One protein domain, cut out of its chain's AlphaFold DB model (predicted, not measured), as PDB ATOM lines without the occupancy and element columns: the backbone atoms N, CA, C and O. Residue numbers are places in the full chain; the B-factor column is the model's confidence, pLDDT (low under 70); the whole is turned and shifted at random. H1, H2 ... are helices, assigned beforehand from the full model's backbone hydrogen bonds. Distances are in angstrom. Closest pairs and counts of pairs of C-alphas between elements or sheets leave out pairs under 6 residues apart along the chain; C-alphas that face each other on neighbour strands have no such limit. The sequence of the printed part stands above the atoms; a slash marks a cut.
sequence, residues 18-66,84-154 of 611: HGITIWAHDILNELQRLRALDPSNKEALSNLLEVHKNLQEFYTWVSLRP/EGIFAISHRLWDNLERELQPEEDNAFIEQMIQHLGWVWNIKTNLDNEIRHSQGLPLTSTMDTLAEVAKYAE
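What this domain is: This is residues 18 to 66 and 84 to 154 of the 611 residues of an uncharacterized protein of Sclerotinia borealis (strain F-4128) (UniProt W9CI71). Four helices, H1 to H4, lie side by side in a bundle, H1 and H2 each packing on H3 and H4, while H5 folds back after H4 at one edge. The printed part has 120 residues with five named helices, in order H1 to H5, and no named strand: all helix. It is compact, radius of gyration of the C-alphas 15.1 A, but flat, spanning 52 by 32 by 16 A.

How they stand to each other: H1, residues 18 to 33, touches H3, residues 86 to 101, opposite ways at a shallow tilt of 2 degrees; the closest C-alphas, Thr 21 and Trp 94, are 5.9 A apart. H4, residues 110 to 134, touches H1 with residues 113 to 124 alone, closest C-alphas Lys 124 and Leu 31, 5.9 A. H2, residues 42 to 64, touches H3, closest C-alphas Tyr 59 and Leu 97, 5.9 A, and H4, Ala 44 and Ile 123, 6.1 A. H5, residues 142 to 154, is close to but not clearly touching H1: C-alphas Tyr 152 and Trp 23, 7.2 A. In H1 to H5 every O i to N i+4 pair is within hydrogen-bond range.

Where its parts are: H1 begins at C-alpha 18 (12.930, 32.736, 1.275); H2 is 32.9 A long, H4 36.0 A; H5 ends at C-alpha 154 (-1.540, 31.685, 1.499).

The domain as a whole: Residues 67 to 83 are not printed, a gap of 30.2 A between C-alphas 66 and 84. Under 70 in pLDDT are residues 36, 39, 66, 84, 150 and 152 to 154.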
ATOM      1  N   HIS A  18      13.317  31.338   1.462       86.94
ATOM      2  CA  HIS A  18      12.930  32.736   1.275       86.94
ATOM      3  C   HIS A  18      11.596  33.078   1.962       86.94
ATOM      4  O   HIS A  18      11.492  34.073   2.676       86.94
ATOM      5  N   GLY A  19      10.585  32.209   1.824       85.94
ATOM      6  CA  GLY A  19       9.311  32.359   2.529       85.94
ATOM      7  C   GLY A  19       9.476  32.367   4.053       85.94
ATOM      8  O   GLY A  19       8.855  33.186   4.727       85.94
ATOM      9  N   ILE A  20      10.355  31.518   4.596       87.69
ATOM     10  CA  ILE A  20      10.664  31.467   6.037       87.69
ATOM     11  C   ILE A  20      11.359  32.749   6.506       87.69
ATOM     12  O   ILE A  20      10.961  33.302   7.531       87.69
ATOM     13  N   THR A  21      12.325  33.269   5.744       90.06
ATOM     14  CA  THR A  21      12.972  34.561   6.030       90.06
ATOM     15  C   THR A  21      11.961  35.711   6.030       90.06
ATOM     16  O   THR A  21      11.937  36.503   6.968       90.06
ATOM     17  N   ILE A  22      11.076  35.783   5.025       89.25
ATOM     18  CA  ILE A  22      10.022  36.810   4.957       89.25
ATOM     19  C   ILE A  22       9.123  36.753   6.197       89.25
ATOM     20  O   ILE A  22       8.840  37.790   6.791       89.25
ATOM     21  N   TRP A  23       8.690  35.561   6.618       91.00
ATOM     22  CA  TRP A  23       7.850  35.432   7.811       91.00
ATOM     23  C   TRP A  23       8.605  35.823   9.077       91.00
ATOM     24  O   TRP A  23       8.033  36.481   9.942       91.00
ATOM     25  N   ALA A  24       9.885  35.458   9.190       91.31
ATOM     26  CA  ALA A  24      10.712  35.879  10.311       91.31
ATOM     27  C   ALA A  24      10.774  37.410  10.401       91.31
ATOM     28  O   ALA A  24      10.594  37.965  11.484       91.31
ATOM     29  N   HIS A  25      10.941  38.095   9.265       91.75
ATOM     30  CA  HIS A  25      10.895  39.554   9.197       91.75
ATOM     31  C   HIS A  25       9.525  40.117   9.591       91.75
ATOM     32  O   HIS A  25       9.461  41.029  10.412       91.75
ATOM     33  N   ASP A  26       8.429  39.585   9.048       90.12
ATOM     34  CA  ASP A  26       7.075  40.064   9.353       90.12
ATOM     35  C   ASP A  26       6.734  39.882  10.854       90.12
ATOM     36  O   ASP A  26       6.246  40.818  11.490       90.12
ATOM     37  N   ILE A  27       7.105  38.752  11.474       89.06
ATOM     38  CA  ILE A  27       6.894  38.498  12.913       89.06
ATOM     39  C   ILE A  27       7.815  39.368  13.789       89.06
ATOM     40  O   ILE A  27       7.382  39.859  14.833       89.06
ATOM     41  N   LEU A  28       9.073  39.607  13.392       91.00
ATOM     42  CA  LEU A  28       9.967  40.536  14.104       91.00
ATOM     43  C   LEU A  28       9.424  41.976  14.061       91.00
ATOM     44  O   LEU A  28       9.429  42.664  15.085       91.00
ATOM     45  N   ASN A  29       8.870  42.402  12.922       90.50
ATOM     46  CA  ASN A  29       8.175  43.682  12.786       90.50
ATOM     47  C   ASN A  29       6.923  43.757  13.684       90.50
ATOM     48  O   ASN A  29       6.667  44.794  14.302       90.50
ATOM     49  N   GLU A  30       6.144  42.675  13.798       89.50
ATOM     50  CA  GLU A  30       5.017  42.589  14.738       89.50
ATOM     51  C   GLU A  30       5.481  42.684  16.199       89.50
ATOM     52  O   GLU A  30       4.943  43.497  16.949       89.50
ATOM     53  N   LEU A  31       6.527  41.955  16.601       89.19
ATOM     54  CA  LEU A  31       7.122  42.043  17.943       89.19
ATOM     55  C   LEU A  31       7.618  43.457  18.282       89.19
ATOM     56  O   LEU A  31       7.474  43.912  19.420       89.19
ATOM     57  N   GLN A  32       8.166  44.178  17.300       88.94
ATOM     58  CA  GLN A  32       8.549  45.577  17.469       88.94
ATOM     59  C   GLN A  32       7.322  46.484  17.668       88.94
ATOM     60  O   GLN A  32       7.347  47.353  18.541       88.94
ATOM     61  N   ARG A  33       6.224  46.262  16.926       87.50
ATOM     62  CA  ARG A  33       4.949  46.994  17.095       87.50
ATOM     63  C   ARG A  33       4.280  46.717  18.444       87.50
ATOM     64  O   ARG A  33       3.788  47.653  19.068       87.50
ATOM     65  N   LEU A  34       4.319  45.468  18.915       84.75
ATOM     66  CA  LEU A  34       3.847  45.046  20.243       84.75
ATOM     67  C   LEU A  34       4.761  45.525  21.390       84.75
ATOM     68  O   LEU A  34       4.489  45.243  22.553       84.75
ATOM     69  N   ARG A  35       5.838  46.263  21.080       84.31
ATOM     70  CA  ARG A  35       6.819  46.794  22.037       84.31
ATOM     71  C   ARG A  35       7.461  45.707  22.911       84.31
ATOM     72  O   ARG A  35       7.600  45.873  24.118       84.31
ATOM     73  N   ALA A  36       7.944  44.615  22.316       68.62
ATOM     74  CA  ALA A  36       8.698  43.591  23.060       68.62
ATOM     75  C   ALA A  36      10.007  44.114  23.712       68.62
ATOM     76  O   ALA A  36      10.594  43.433  24.544       68.62
ATOM     77  N   LEU A  37      10.462  45.319  23.336       76.44
ATOM     78  CA  LEU A  37      11.590  46.042  23.945       76.44
ATOM     79  C   LEU A  37      11.194  46.973  25.112       76.44
ATOM     80  O   LEU A  37      12.076  47.602  25.695       76.44
ATOM     81  N   ASP A  38       9.905  47.115  25.431       78.81
ATOM     82  CA  ASP A  38       9.456  47.955  26.547       78.81
ATOM     83  C   ASP A  38       9.983  47.378  27.879       78.81
ATOM     84  O   ASP A  38       9.873  46.167  28.090       78.81
ATOM     85  N   PRO A  39      10.551  48.182  28.801       68.38
ATOM     86  CA  PRO A  39      10.981  47.703  30.116       68.38
ATOM     87  C   PRO A  39       9.869  47.081  30.983       68.38
ATOM     88  O   PRO A  39      10.202  46.455  31.995       68.38
ATOM     89  N   SER A  40       8.584  47.202  30.617       73.50
ATOM     90  CA  SER A  40       7.511  46.369  31.185       73.50
ATOM     91  C   SER A  40       7.638  44.888  30.793       73.50
ATOM     92  O   SER A  40       7.439  44.007  31.625       73.50
ATOM     93  N   ASN A  41       8.051  44.605  29.556       83.75
ATOM     94  CA  ASN A  41       7.928  43.309  28.880       83.75
ATOM     95  C   ASN A  41       9.215  42.468  29.006       83.75
ATOM     96  O   ASN A  41       9.731  41.907  28.035       83.75
ATOM     97  N   LYS A  42       9.770  42.398  30.224       82.31
ATOM     98  CA  LYS A  42      11.106  41.824  30.499       82.31
ATOM     99  C   LYS A  42      11.253  40.363  30.069       82.31
ATOM    100  O   LYS A  42      12.331  39.971  29.629       82.31
ATOM    101  N   GLU A  43      10.189  39.570  30.180       85.31
ATOM    102  CA  GLU A  43      10.190  38.170  29.746       85.31
ATOM    103  C   GLU A  43      10.266  38.055  28.216       85.31
ATOM    104  O   GLU A  43      11.108  37.320  27.701       85.31
ATOM    105  N   ALA A  44       9.473  38.842  27.478       83.06
ATOM    106  CA  ALA A  44       9.526  38.873  26.016       83.06
ATOM    107  C   ALA A  44      10.914  39.297  25.502       83.06
ATOM    108  O   ALA A  44      11.441  38.677  24.577       83.06
ATOM    109  N   LEU A  45      11.544  40.286  26.150       85.75
ATOM    110  CA  LEU A  45      12.920  40.695  25.863       85.75
ATOM    111  C   LEU A  45      13.937  39.576  26.148       85.75
ATOM    112  O   LEU A  45      14.797  39.303  25.311       85.75
ATOM    113  N   SER A  46      13.840  38.916  27.306       86.69
ATOM    114  CA  SER A  46      14.728  37.804  27.673       86.69
ATOM    115  C   SER A  46      14.630  36.654  26.668       86.69
ATOM    116  O   SER A  46      15.647  36.193  26.150       86.69
ATOM    117  N   ASN A  47      13.404  36.253  26.327       87.12
ATOM    118  CA  ASN A  47      13.141  35.182  25.372       87.12
ATOM    119  C   ASN A  47      13.626  35.560  23.960       87.12
ATOM    120  O   ASN A  47      14.204  34.726  23.266       87.12
ATOM    121  N   LEU A  48      13.466  36.821  23.536       89.50
ATOM    122  CA  LEU A  48      13.973  37.300  22.243       89.50
ATOM    123  C   LEU A  48      15.508  37.268  22.182       89.50
ATOM    124  O   LEU A  48      16.069  36.876  21.160       89.50
ATOM    125  N   LEU A  49      16.191  37.630  23.272       89.88
ATOM    126  CA  LEU A  49      17.650  37.535  23.379       89.88
ATOM    127  C   LEU A  49      18.145  36.079  23.363       89.88
ATOM    128  O   LEU A  49      19.198  35.806  22.791       89.88
ATOM    129  N   GLU A  50      17.406  35.146  23.965       89.56
ATOM    130  CA  GLU A  50      17.715  33.713  23.914       89.56
ATOM    131  C   GLU A  50      17.524  33.141  22.501       89.56
ATOM    132  O   GLU A  50      18.438  32.530  21.952       89.56
ATOM    133  N   VAL A  51      16.389  33.427  21.854       89.19
ATOM    134  CA  VAL A  51      16.134  33.007  20.466       89.19
ATOM    135  C   VAL A  51      17.158  33.605  19.499       89.19
ATOM    136  O   VAL A  51      17.615  32.905  18.595       89.19
ATOM    137  N   HIS A  52      17.583  34.855  19.716       90.19
ATOM    138  CA  HIS A  52      18.657  35.478  18.941       90.19
ATOM    139  C   HIS A  52      19.990  34.732  19.086       90.19
ATOM    140  O   HIS A  52      20.628  34.442  18.077       90.19
ATOM    141  N   LYS A  53      20.395  34.372  20.314       90.56
ATOM    142  CA  LYS A  53      21.614  33.575  20.553       90.56
ATOM    143  C   LYS A  53      21.540  32.224  19.851       90.56
ATOM    144  O   LYS A  53      22.458  31.888  19.111       90.56
ATOM    145  N   ASN A  54      20.431  31.500  19.996       90.62
ATOM    146  CA  ASN A  54      20.271  30.184  19.376       90.62
ATOM    147  C   ASN A  54      20.312  30.274  17.837       90.62
ATOM    148  O   ASN A  54      20.908  29.425  17.176       90.62
ATOM    149  N   LEU A  55      19.716  31.320  17.249       91.12
ATOM    150  CA  LEU A  55      19.801  31.592  15.811       91.12
ATOM    151  C   LEU A  55      21.227  31.984  15.381       91.12
ATOM    152  O   LEU A  55      21.671  31.600  14.301       91.12
ATOM    153  N   GLN A  56      21.967  32.714  16.222       91.50
ATOM    154  CA  GLN A  56      23.355  33.100  15.962       91.50
ATOM    155  C   GLN A  56      24.300  31.892  16.034       91.50
ATOM    156  O   GLN A  56      25.206  31.776  15.207       91.50
ATOM    157  N   GLU A  57      24.078  30.973  16.973       90.06
ATOM    158  CA  GLU A  57      24.781  29.690  17.053       90.06
ATOM    159  C   GLU A  57      24.505  28.836  15.811       90.06
ATOM    160  O   GLU A  57      25.452  28.359  15.180       90.06
ATOM    161  N   PHE A  58      23.239  28.728  15.386       90.56
ATOM    162  CA  PHE A  58      22.875  28.030  14.149       90.56
ATOM    163  C   PHE A  58      23.532  28.658  12.914       90.56
ATOM    164  O   PHE A  58      24.165  27.946  12.138       90.56
ATOM    165  N   TYR A  59      23.474  29.986  12.763       89.94
ATOM    166  CA  TYR A  59      24.172  30.710  11.697       89.94
ATOM    167  C   TYR A  59      25.688  30.457  11.718       89.94
ATOM    168  O   TYR A  59      26.307  30.253  10.672       89.94
ATOM    169  N   THR A  60      26.301  30.456  12.903       88.75
ATOM    170  CA  THR A  60      27.746  30.236  13.064       88.75
ATOM    171  C   THR A  60      28.122  28.819  12.640       88.75
ATOM    172  O   THR A  60      29.067  28.636  11.875       88.75
ATOM    173  N   TRP A  61      27.337  27.819  13.048       89.50
ATOM    174  CA  TRP A  61      27.494  26.434  12.604       89.50
ATOM    175  C   TRP A  61      27.293  26.285  11.084       89.50
ATOM    176  O   TRP A  61      28.106  25.649  10.413       89.50
ATOM    177  N   VAL A  62      26.276  26.948  10.521       86.69
ATOM    178  CA  VAL A  62      26.013  27.037   9.073       86.69
ATOM    179  C   VAL A  62      27.199  27.643   8.311       86.69
ATOM    180  O   VAL A  62      27.562  27.128   7.259       86.69
ATOM    181  N   SER A  63      27.829  28.689   8.849       83.75
ATOM    182  CA  SER A  63      28.924  29.428   8.198       83.75
ATOM    183  C   SER A  63      30.283  28.722   8.271       83.75
ATOM    184  O   SER A  63      31.158  28.969   7.436       83.75
ATOM    185  N   LEU A  64      30.476  27.876   9.290       81.75
ATOM    186  CA  LEU A  64      31.712  27.129   9.547       81.75
ATOM    187  C   LEU A  64      31.700  25.705   8.969       81.75
ATOM    188  O   LEU A  64      32.731  25.029   9.013       81.75
ATOM    189  N   ARG A  65      30.564  25.218   8.446       77.56
ATOM    190  CA  ARG A  65      30.492  23.874   7.852       77.56
ATOM    191  C   ARG A  65      31.386  23.780   6.602       77.56
ATOM    192  O   ARG A  65      31.461  24.749   5.846       77.56
ATOM    193  N   PRO A  66      32.020  22.625   6.325       66.31
ATOM    194  CA  PRO A  66      32.740  22.419   5.070       66.31
ATOM    195  C   PRO A  66      31.784  22.572   3.880       66.31
ATOM    196  O   PRO A  66      30.874  21.763   3.702       66.31
ATOM    197  N   GLU A  84      23.355  48.786  17.203       59.59
ATOM    198  CA  GLU A  84      22.154  48.329  16.498       59.59
ATOM    199  C   GLU A  84      21.217  47.578  17.449       59.59
ATOM    200  O   GLU A  84      21.645  46.712  18.206       59.59
ATOM    201  N   GLY A  85      19.924  47.912  17.429       81.12
ATOM    202  CA  GLY A  85      18.933  47.251  18.283       81.12
ATOM    203  C   GLY A  85      18.731  45.778  17.911       81.12
ATOM    204  O   GLY A  85      18.877  45.401  16.748       81.12
ATOM    205  N   ILE A  86      18.324  44.950  18.882       86.06
ATOM    206  CA  ILE A  86      18.191  43.486  18.724       86.06
ATOM    207  C   ILE A  86      17.372  43.063  17.494       86.06
ATOM    208  O   ILE A  86      17.728  42.089  16.832       86.06
ATOM    209  N   PHE A  87      16.327  43.816  17.130       88.06
ATOM    210  CA  PHE A  87      15.559  43.582  15.905       88.06
ATOM    211  C   PHE A  87      16.414  43.767  14.646       88.06
ATOM    212  O   PHE A  87      16.472  42.862  13.822       88.06
ATOM    213  N   ALA A  88      17.141  44.880  14.517       87.62
ATOM    214  CA  ALA A  88      17.971  45.178  13.347       87.62
ATOM    215  C   ALA A  88      19.107  44.158  13.139       87.62
ATOM    216  O   ALA A  88      19.461  43.863  11.995       87.62
ATOM    217  N   ILE A  89      19.648  43.601  14.230       88.56
ATOM    218  CA  ILE A  89      20.617  42.497  14.176       88.56
ATOM    219  C   ILE A  89      19.904  41.188  13.796       88.56
ATOM    220  O   ILE A  89      20.407  40.444  12.961       88.56
ATOM    221  N   SER A  90      18.717  40.918  14.353       90.06
ATOM    222  CA  SER A  90      17.937  39.704  14.058       90.06
ATOM    223  C   SER A  90      17.475  39.633  12.601       90.06
ATOM    224  O   SER A  90      17.644  38.588  11.986       90.06
ATOM    225  N   HIS A  91      16.975  40.731  12.021       91.75
ATOM    226  CA  HIS A  91      16.658  40.810  10.589       91.75
ATOM    227  C   HIS A  91      17.892  40.451   9.745       91.75
ATOM    228  O   HIS A  91      17.868  39.489   8.980       91.75
ATOM    229  N   ARG A  92      19.027  41.124   9.980       91.50
ATOM    230  CA  ARG A  92      20.282  40.830   9.265       91.50
ATOM    231  C   ARG A  92      20.770  39.395   9.436       91.50
ATOM    232  O   ARG A  92      21.394  38.856   8.526       91.50
ATOM    233  N   LEU A  93      20.530  38.787  10.592       91.00
ATOM    234  CA  LEU A  93      20.907  37.405  10.861       91.00
ATOM    235  C   LEU A  93      20.083  36.427  10.010       91.00
ATOM    236  O   LEU A  93      20.663  35.500   9.452       91.00
ATOM    237  N   TRP A  94      18.782  36.680   9.831       94.12
ATOM    238  CA  TRP A  94      17.934  35.938   8.891       94.12
ATOM    239  C   TRP A  94      18.353  36.155   7.426       94.12
ATOM    240  O   TRP A  94      18.527  35.172   6.707       94.12
ATOM    241  N   ASP A  95      18.630  37.395   7.000       91.62
ATOM    242  CA  ASP A  95      19.117  37.691   5.635       91.62
ATOM    243  C   ASP A  95      20.450  36.985   5.323       91.62
ATOM    244  O   ASP A  95      20.678  36.475   4.223       91.62
ATOM    245  N   ASN A  96      21.370  36.983   6.292       89.69
ATOM    246  CA  ASN A  96      22.663  36.324   6.151       89.69
ATOM    247  C   ASN A  96      22.499  34.799   6.159       89.69
ATOM    248  O   ASN A  96      23.147  34.131   5.359       89.69
ATOM    249  N   LEU A  97      21.621  34.250   7.004       90.69
ATOM    250  CA  LEU A  97      21.320  32.819   7.039       90.69
ATOM    251  C   LEU A  97      20.760  32.324   5.700       90.69
ATOM    252  O   LEU A  97      21.222  31.306   5.195       90.69
ATOM    253  N   GLU A  98      19.825  33.056   5.087       90.62
ATOM    254  CA  GLU A  98      19.313  32.716   3.756       90.62
ATOM    255  C   GLU A  98      20.432  32.709   2.705       90.62
ATOM    256  O   GLU A  98      20.550  31.755   1.936       90.62
ATOM    257  N   ARG A  99      21.302  33.728   2.713       88.31
ATOM    258  CA  ARG A  99      22.430  33.837   1.775       88.31
ATOM    259  C   ARG A  99      23.452  32.705   1.940       88.31
ATOM    260  O   ARG A  99      23.916  32.156   0.946       88.31
ATOM    261  N   GLU A 100      23.775  32.326   3.176       86.38
ATOM    262  CA  GLU A 100      24.684  31.209   3.492       86.38
ATOM    263  C   GLU A 100      24.066  29.823   3.196       86.38
ATOM    264  O   GLU A 100      24.783  28.825   3.080       86.38
ATOM    265  N   LEU A 101      22.739  29.745   3.058       87.31
ATOM    266  CA  LEU A 101      22.007  28.541   2.648       87.31
ATOM    267  C   LEU A 101      21.651  28.523   1.153       87.31
ATOM    268  O   LEU A 101      21.294  27.467   0.638       87.31
ATOM    269  N   GLN A 102      21.798  29.638   0.433       85.25
ATOM    270  CA  GLN A 102      21.547  29.735  -1.008       85.25
ATOM    271  C   GLN A 102      22.265  28.676  -1.879       85.25
ATOM    272  O   GLN A 102      21.629  28.218  -2.827       85.25
ATOM    273  N   PRO A 103      23.525  28.251  -1.616       83.69
ATOM    274  CA  PRO A 103      24.182  27.222  -2.433       83.69
ATOM    275  C   PRO A 103      23.749  25.775  -2.115       83.69
ATOM    276  O   PRO A 103      24.201  24.857  -2.794       83.69
ATOM    277  N   GLU A 104      22.918  25.551  -1.091       84.00
ATOM    278  CA  GLU A 104      22.397  24.224  -0.729       84.00
ATOM    279  C   GLU A 104      21.095  23.907  -1.492       84.00
ATOM    280  O   GLU A 104      20.375  24.816  -1.905       84.00
ATOM    281  N   GLU A 105      20.722  22.627  -1.617       83.31
ATOM    282  CA  GLU A 105      19.429  22.212  -2.203       83.31
ATOM    283  C   GLU A 105      18.246  22.956  -1.552       83.31
ATOM    284  O   GLU A 105      18.233  23.080  -0.332       83.31
ATOM    285  N   ASP A 106      17.240  23.415  -2.315       72.94
ATOM    286  CA  ASP A 106      16.107  24.248  -1.835       72.94
ATOM    287  C   ASP A 106      15.466  23.768  -0.514       72.94
ATOM    288  O   ASP A 106      15.074  24.581   0.324       72.94
ATOM    289  N   ASN A 107      15.381  22.447  -0.324       78.69
ATOM    290  CA  ASN A 107      14.736  21.804   0.826       78.69
ATOM    291  C   ASN A 107      15.671  21.618   2.038       78.69
ATOM    292  O   ASN A 107      15.216  21.264   3.129       78.69
ATOM    293  N   ALA A 108      16.978  21.830   1.873       82.88
ATOM    294  CA  ALA A 108      17.952  21.697   2.945       82.88
ATOM    295  C   ALA A 108      17.754  22.788   4.007       82.88
ATOM    296  O   ALA A 108      17.558  23.967   3.690       82.88
ATOM    297  N   PHE A 109      17.846  22.378   5.274       86.94
ATOM    298  CA  PHE A 109      17.732  23.220   6.472       86.94
ATOM    299  C   PHE A 109      16.364  23.893   6.715       86.94
ATOM    300  O   PHE A 109      16.219  24.657   7.671       86.94
ATOM    301  N   ILE A 110      15.343  23.567   5.912       86.19
ATOM    302  CA  ILE A 110      13.967  24.077   6.047       86.19
ATOM    303  C   ILE A 110      13.381  23.788   7.435       86.19
ATOM    304  O   ILE A 110      12.850  24.694   8.072       86.19
ATOM    305  N   GLU A 111      13.513  22.558   7.943       85.12
ATOM    306  CA  GLU A 111      12.962  22.175   9.254       85.12
ATOM    307  C   GLU A 111      13.596  22.968  10.405       85.12
ATOM    308  O   GLU A 111      12.890  23.425  11.303       85.12
ATOM    309  N   GLN A 112      14.912  23.193  10.355       89.88
ATOM    310  CA  GLN A 112      15.647  23.979  11.348       89.88
ATOM    311  C   GLN A 112      15.235  25.456  11.290       89.88
ATOM    312  O   GLN A 112      14.950  26.056  12.325       89.88
ATOM    313  N   MET A 113      15.125  26.041  10.090       90.19
ATOM    314  CA  MET A 113      14.627  27.414   9.932       90.19
ATOM    315  C   MET A 113      13.184  27.558  10.452       90.19
ATOM    316  O   MET A 113      12.890  28.513  11.169       90.19
ATOM    317  N   ILE A 114      12.305  26.586  10.176       88.56
ATOM    318  CA  ILE A 114      10.936  26.538  10.719       88.56
ATOM    319  C   ILE A 114      10.940  26.418  12.253       88.56
ATOM    320  O   ILE A 114      10.139  27.073  12.921       88.56
ATOM    321  N   GLN A 115      11.850  25.636  12.837       88.88
ATOM    322  CA  GLN A 115      11.979  25.510  14.290       88.88
ATOM    323  C   GLN A 115      12.359  26.849  14.945       88.88
ATOM    324  O   GLN A 115      11.714  27.256  15.913       88.88
ATOM    325  N   HIS A 116      13.345  27.564  14.389       90.56
ATOM    326  CA  HIS A 116      13.720  28.907  14.849       90.56
ATOM    327  C   HIS A 116      12.568  29.913  14.688       90.56
ATOM    328  O   HIS A 116      12.280  30.666  15.623       90.56
ATOM    329  N   LEU A 117      11.865  29.891  13.548       90.88
ATOM    330  CA  LEU A 117      10.673  30.712  13.302       90.88
ATOM    331  C   LEU A 117       9.589  30.452  14.362       90.88
ATOM    332  O   LEU A 117       9.010  31.387  14.914       90.88
ATOM    333  N   GLY A 118       9.378  29.181  14.709       89.00
ATOM    334  CA  GLY A 118       8.442  28.748  15.740       89.00
ATOM    335  C   GLY A 118       8.756  29.260  17.145       89.00
ATOM    336  O   GLY A 118       7.834  29.401  17.950       89.00
ATOM    337  N   TRP A 119      10.018  29.565  17.458       90.44
ATOM    338  CA  TRP A 119      10.378  30.203  18.727       90.44
ATOM    339  C   TRP A 119      10.062  31.701  18.724       90.44
ATOM    340  O   TRP A 119       9.470  32.189  19.686       90.44
ATOM    341  N   VAL A 120      10.369  32.414  17.631       89.75
ATOM    342  CA  VAL A 120       9.999  33.834  17.463       89.75
ATOM    343  C   VAL A 120       8.473  34.000  17.529       89.75
ATOM    344  O   VAL A 120       7.968  34.870  18.240       89.75
ATOM    345  N   TRP A 121       7.731  33.105  16.868       90.75
ATOM    346  CA  TRP A 121       6.268  33.068  16.917       90.75
ATOM    347  C   TRP A 121       5.718  32.882  18.332       90.75
ATOM    348  O   TRP A 121       4.796  33.590  18.727       90.75
ATOM    349  N   ASN A 122       6.295  31.967  19.117       89.88
ATOM    350  CA  ASN A 122       5.840  31.703  20.483       89.88
ATOM    351  C   ASN A 122       5.964  32.948  21.385       89.88
ATOM    352  O   ASN A 122       5.071  33.218  22.188       89.88
ATOM    353  N   ILE A 123       7.026  33.747  21.208       87.88
ATOM    354  CA  ILE A 123       7.185  35.041  21.895       87.88
ATOM    355  C   ILE A 123       6.065  36.002  21.476       87.88
ATOM    356  O   ILE A 123       5.421  36.597  22.341       87.88
ATOM    357  N   LYS A 124       5.786  36.112  20.167       90.88
ATOM    358  CA  LYS A 124       4.712  36.968  19.636       90.88
ATOM    359  C   LYS A 124       3.349  36.574  20.203       90.88
ATOM    360  O   LYS A 124       2.641  37.439  20.713       90.88
ATOM    361  N   THR A 125       2.987  35.290  20.174       87.31
ATOM    362  CA  THR A 125       1.691  34.830  20.700       87.31
ATOM    363  C   THR A 125       1.558  35.037  22.203       87.31
ATOM    364  O   THR A 125       0.466  35.342  22.670       87.31
ATOM    365  N   ASN A 126       2.642  34.899  22.972       87.88
ATOM    366  CA  ASN A 126       2.601  35.159  24.409       87.88
ATOM    367  C   ASN A 126       2.374  36.651  24.694       87.88
ATOM    368  O   ASN A 126       1.500  36.983  25.489       87.88
ATOM    369  N   LEU A 127       3.084  37.537  23.987       87.19
ATOM    370  CA  LEU A 127       2.959  38.986  24.155       87.19
ATOM    371  C   LEU A 127       1.591  39.522  23.687       87.19
ATOM    372  O   LEU A 127       0.980  40.327  24.386       87.19
ATOM    373  N   ASP A 128       1.061  39.043  22.555       87.81
ATOM    374  CA  ASP A 128      -0.294  39.400  22.095       87.81
ATOM    375  C   ASP A 128      -1.366  38.945  23.103       87.81
ATOM    376  O   ASP A 128      -2.314  39.674  23.393       87.81
ATOM    377  N   ASN A 129      -1.190  37.768  23.710       86.50
ATOM    378  CA  ASN A 129      -2.079  37.264  24.755       86.50
ATOM    379  C   ASN A 129      -1.985  38.044  26.072       86.50
ATOM    380  O   ASN A 129      -3.018  38.281  26.697       86.50
ATOM    381  N   GLU A 130      -0.791  38.470  26.485       86.75
ATOM    382  CA  GLU A 130      -0.600  39.335  27.655       86.75
ATOM    383  C   GLU A 130      -1.294  40.693  27.453       86.75
ATOM    384  O   GLU A 130      -2.065  41.141  28.307       86.75
ATOM    385  N   ILE A 131      -1.120  41.296  26.271       86.44
ATOM    386  CA  ILE A 131      -1.780  42.550  25.887       86.44
ATOM    387  C   ILE A 131      -3.306  42.375  25.867       86.44
ATOM    388  O   ILE A 131      -4.011  43.170  26.491       86.44
ATOM    389  N   ARG A 132      -3.836  41.316  25.240       86.31
ATOM    390  CA  ARG A 132      -5.279  41.000  25.257       86.31
ATOM    391  C   ARG A 132      -5.819  40.823  26.668       86.31
ATOM    392  O   ARG A 132      -6.850  41.408  26.992       86.31
ATOM    393  N   HIS A 133      -5.112  40.072  27.509       86.25
ATOM    394  CA  HIS A 133      -5.494  39.851  28.898       86.25
ATOM    395  C   HIS A 133      -5.550  41.174  29.678       86.25
ATOM    396  O   HIS A 133      -6.527  41.426  30.380       86.25
ATOM    397  N   SER A 134      -4.572  42.071  29.484       85.19
ATOM    398  CA  SER A 134      -4.584  43.417  30.084       85.19
ATOM    399  C   SER A 134      -5.762  44.291  29.618       85.19
ATOM    400  O   SER A 134      -6.222  45.156  30.359       85.19
ATOM    401  N   GLN A 135      -6.286  44.033  28.415       87.69
ATOM    402  CA  GLN A 135      -7.440  44.719  27.823       87.69
ATOM    403  C   GLN A 135      -8.784  44.022  28.116       87.69
ATOM    404  O   GLN A 135      -9.825  44.482  27.648       87.69
ATOM    405  N   GLY A 136      -8.788  42.910  28.864       84.38
ATOM    406  CA  GLY A 136      -9.989  42.103  29.115       84.38
ATOM    407  C   GLY A 136     -10.527  41.363  27.881       84.38
ATOM    408  O   GLY A 136     -11.676  40.918  27.881       84.38
ATOM    409  N   LEU A 137      -9.721  41.239  26.824       86.75
ATOM    410  CA  LEU A 137     -10.064  40.517  25.601       86.75
ATOM    411  C   LEU A 137      -9.803  39.009  25.756       86.75
ATOM    412  O   LEU A 137      -8.895  38.611  26.491       86.75
ATOM    413  N   PRO A 138     -10.551  38.147  25.041       83.00
ATOM    414  CA  PRO A 138     -10.267  36.720  25.026       83.00
ATOM    415  C   PRO A 138      -8.874  36.445  24.443       83.00
ATOM    416  O   PRO A 138      -8.465  37.043  23.442       83.00
ATOM    417  N   LEU A 139      -8.173  35.503  25.075       86.06
ATOM    418  CA  LEU A 139      -6.913  34.948  24.583       86.06
ATOM    419  C   LEU A 139      -7.103  34.376  23.171       86.06
ATOM    420  O   LEU A 139      -8.160  33.829  22.851       86.06
ATOM    421  N   THR A 140      -6.064  34.466  22.342       80.88
ATOM    422  CA  THR A 140      -6.042  33.815  21.025       80.88
ATOM    423  C   THR A 140      -6.251  32.313  21.183       80.88
ATOM    424  O   THR A 140      -5.554  31.641  21.948       80.88
ATOM    425  N   SER A 141      -7.226  31.754  20.464       78.62
ATOM    426  CA  SER A 141      -7.408  30.307  20.454       78.62
ATOM    427  C   SER A 141      -6.353  29.640  19.568       78.62
ATOM    428  O   SER A 141      -5.753  30.256  18.681       78.62
ATOM    429  N   THR A 142      -6.157  28.334  19.750       75.44
ATOM    430  CA  THR A 142      -5.318  27.537  18.839       75.44
ATOM    431  C   THR A 142      -5.828  27.612  17.393       75.44
ATOM    432  O   THR A 142      -5.022  27.585  16.469       75.44
ATOM    433  N   MET A 143      -7.144  27.762  17.185       70.88
ATOM    434  CA  MET A 143      -7.732  27.930  15.850       70.88
ATOM    435  C   MET A 143      -7.424  29.302  15.248       70.88
ATOM    436  O   MET A 143      -7.098  29.364  14.068       70.88
ATOM    437  N   ASP A 144      -7.452  30.377  16.041       77.25
ATOM    438  CA  ASP A 144      -7.048  31.713  15.574       77.25
ATOM    439  C   ASP A 144      -5.560  31.731  15.207       77.25
ATOM    440  O   ASP A 144      -5.181  32.273  14.173       77.25
ATOM    441  N   THR A 145      -4.732  31.060  16.016       76.56
ATOM    442  CA  THR A 145      -3.288  30.908  15.772       76.56
ATOM    443  C   THR A 145      -3.023  30.150  14.466       76.56
ATOM    444  O   THR A 145      -2.198  30.571  13.659       76.56
ATOM    445  N   LEU A 146      -3.744  29.047  14.224       74.81
ATOM    446  CA  LEU A 146      -3.653  28.277  12.977       74.81
ATOM    447  C   LEU A 146      -4.179  29.067  11.770       74.81
ATOM    448  O   LEU A 146      -3.567  29.022  10.707       74.81
ATOM    449  N   ALA A 147      -5.273  29.814  11.925       74.25
ATOM    450  CA  ALA A 147      -5.821  30.666  10.872       74.25
ATOM    451  C   ALA A 147      -4.889  31.842  10.530       74.25
ATOM    452  O   ALA A 147      -4.810  32.249   9.374       74.25
ATOM    453  N   GLU A 148      -4.164  32.386  11.510       80.94
ATOM    454  CA  GLU A 148      -3.149  33.411  11.276       80.94
ATOM    455  C   GLU A 148      -1.949  32.841  10.507       80.94
ATOM    456  O   GLU A 148      -1.565  33.390   9.477       80.94
ATOM    457  N   VAL A 149      -1.426  31.684  10.926       75.38
ATOM    458  CA  VAL A 149      -0.366  30.964  10.201       75.38
ATOM    459  C   VAL A 149      -0.794  30.574   8.780       75.38
ATOM    460  O   VAL A 149       0.004  30.674   7.849       75.38
ATOM    461  N   ALA A 150      -2.059  30.200   8.572       69.44
ATOM    462  CA  ALA A 150      -2.590  29.914   7.241       69.44
ATOM    463  C   ALA A 150      -2.568  31.148   6.317       69.44
ATOM    464  O   ALA A 150      -2.206  31.014   5.152       69.44
ATOM    465  N   LYS A 151      -2.856  32.359   6.825       75.44
ATOM    466  CA  LYS A 151      -2.733  33.606   6.035       75.44
ATOM    467  C   LYS A 151      -1.295  33.851   5.580       75.44
ATOM    468  O   LYS A 151      -1.069  34.239   4.437       75.44
ATOM    469  N   TYR A 152      -0.330  33.596   6.463       67.88
ATOM    470  CA  TYR A 152       1.092  33.677   6.141       67.88
ATOM    471  C   TYR A 152       1.489  32.664   5.038       67.88
ATOM    472  O   TYR A 152       2.238  33.014   4.121       67.88
ATOM    473  N   ALA A 153       0.916  31.450   5.052       65.19
ATOM    474  CA  ALA A 153       1.094  30.426   4.012       65.19
ATOM    475  C   ALA A 153       0.424  30.754   2.668       65.19
ATOM    476  O   ALA A 153       0.990  30.459   1.613       65.19
ATOM    477  N   GLU A 154      -0.754  31.370   2.694       62.72
ATOM    478  CA  GLU A 154      -1.540  31.685   1.499       62.72
ATOM    479  C   GLU A 154      -1.003  32.921   0.754       62.72
ATOM    480  O   GLU A 154      -0.944  32.931  -0.474       62.72
TER     481      GLU A 154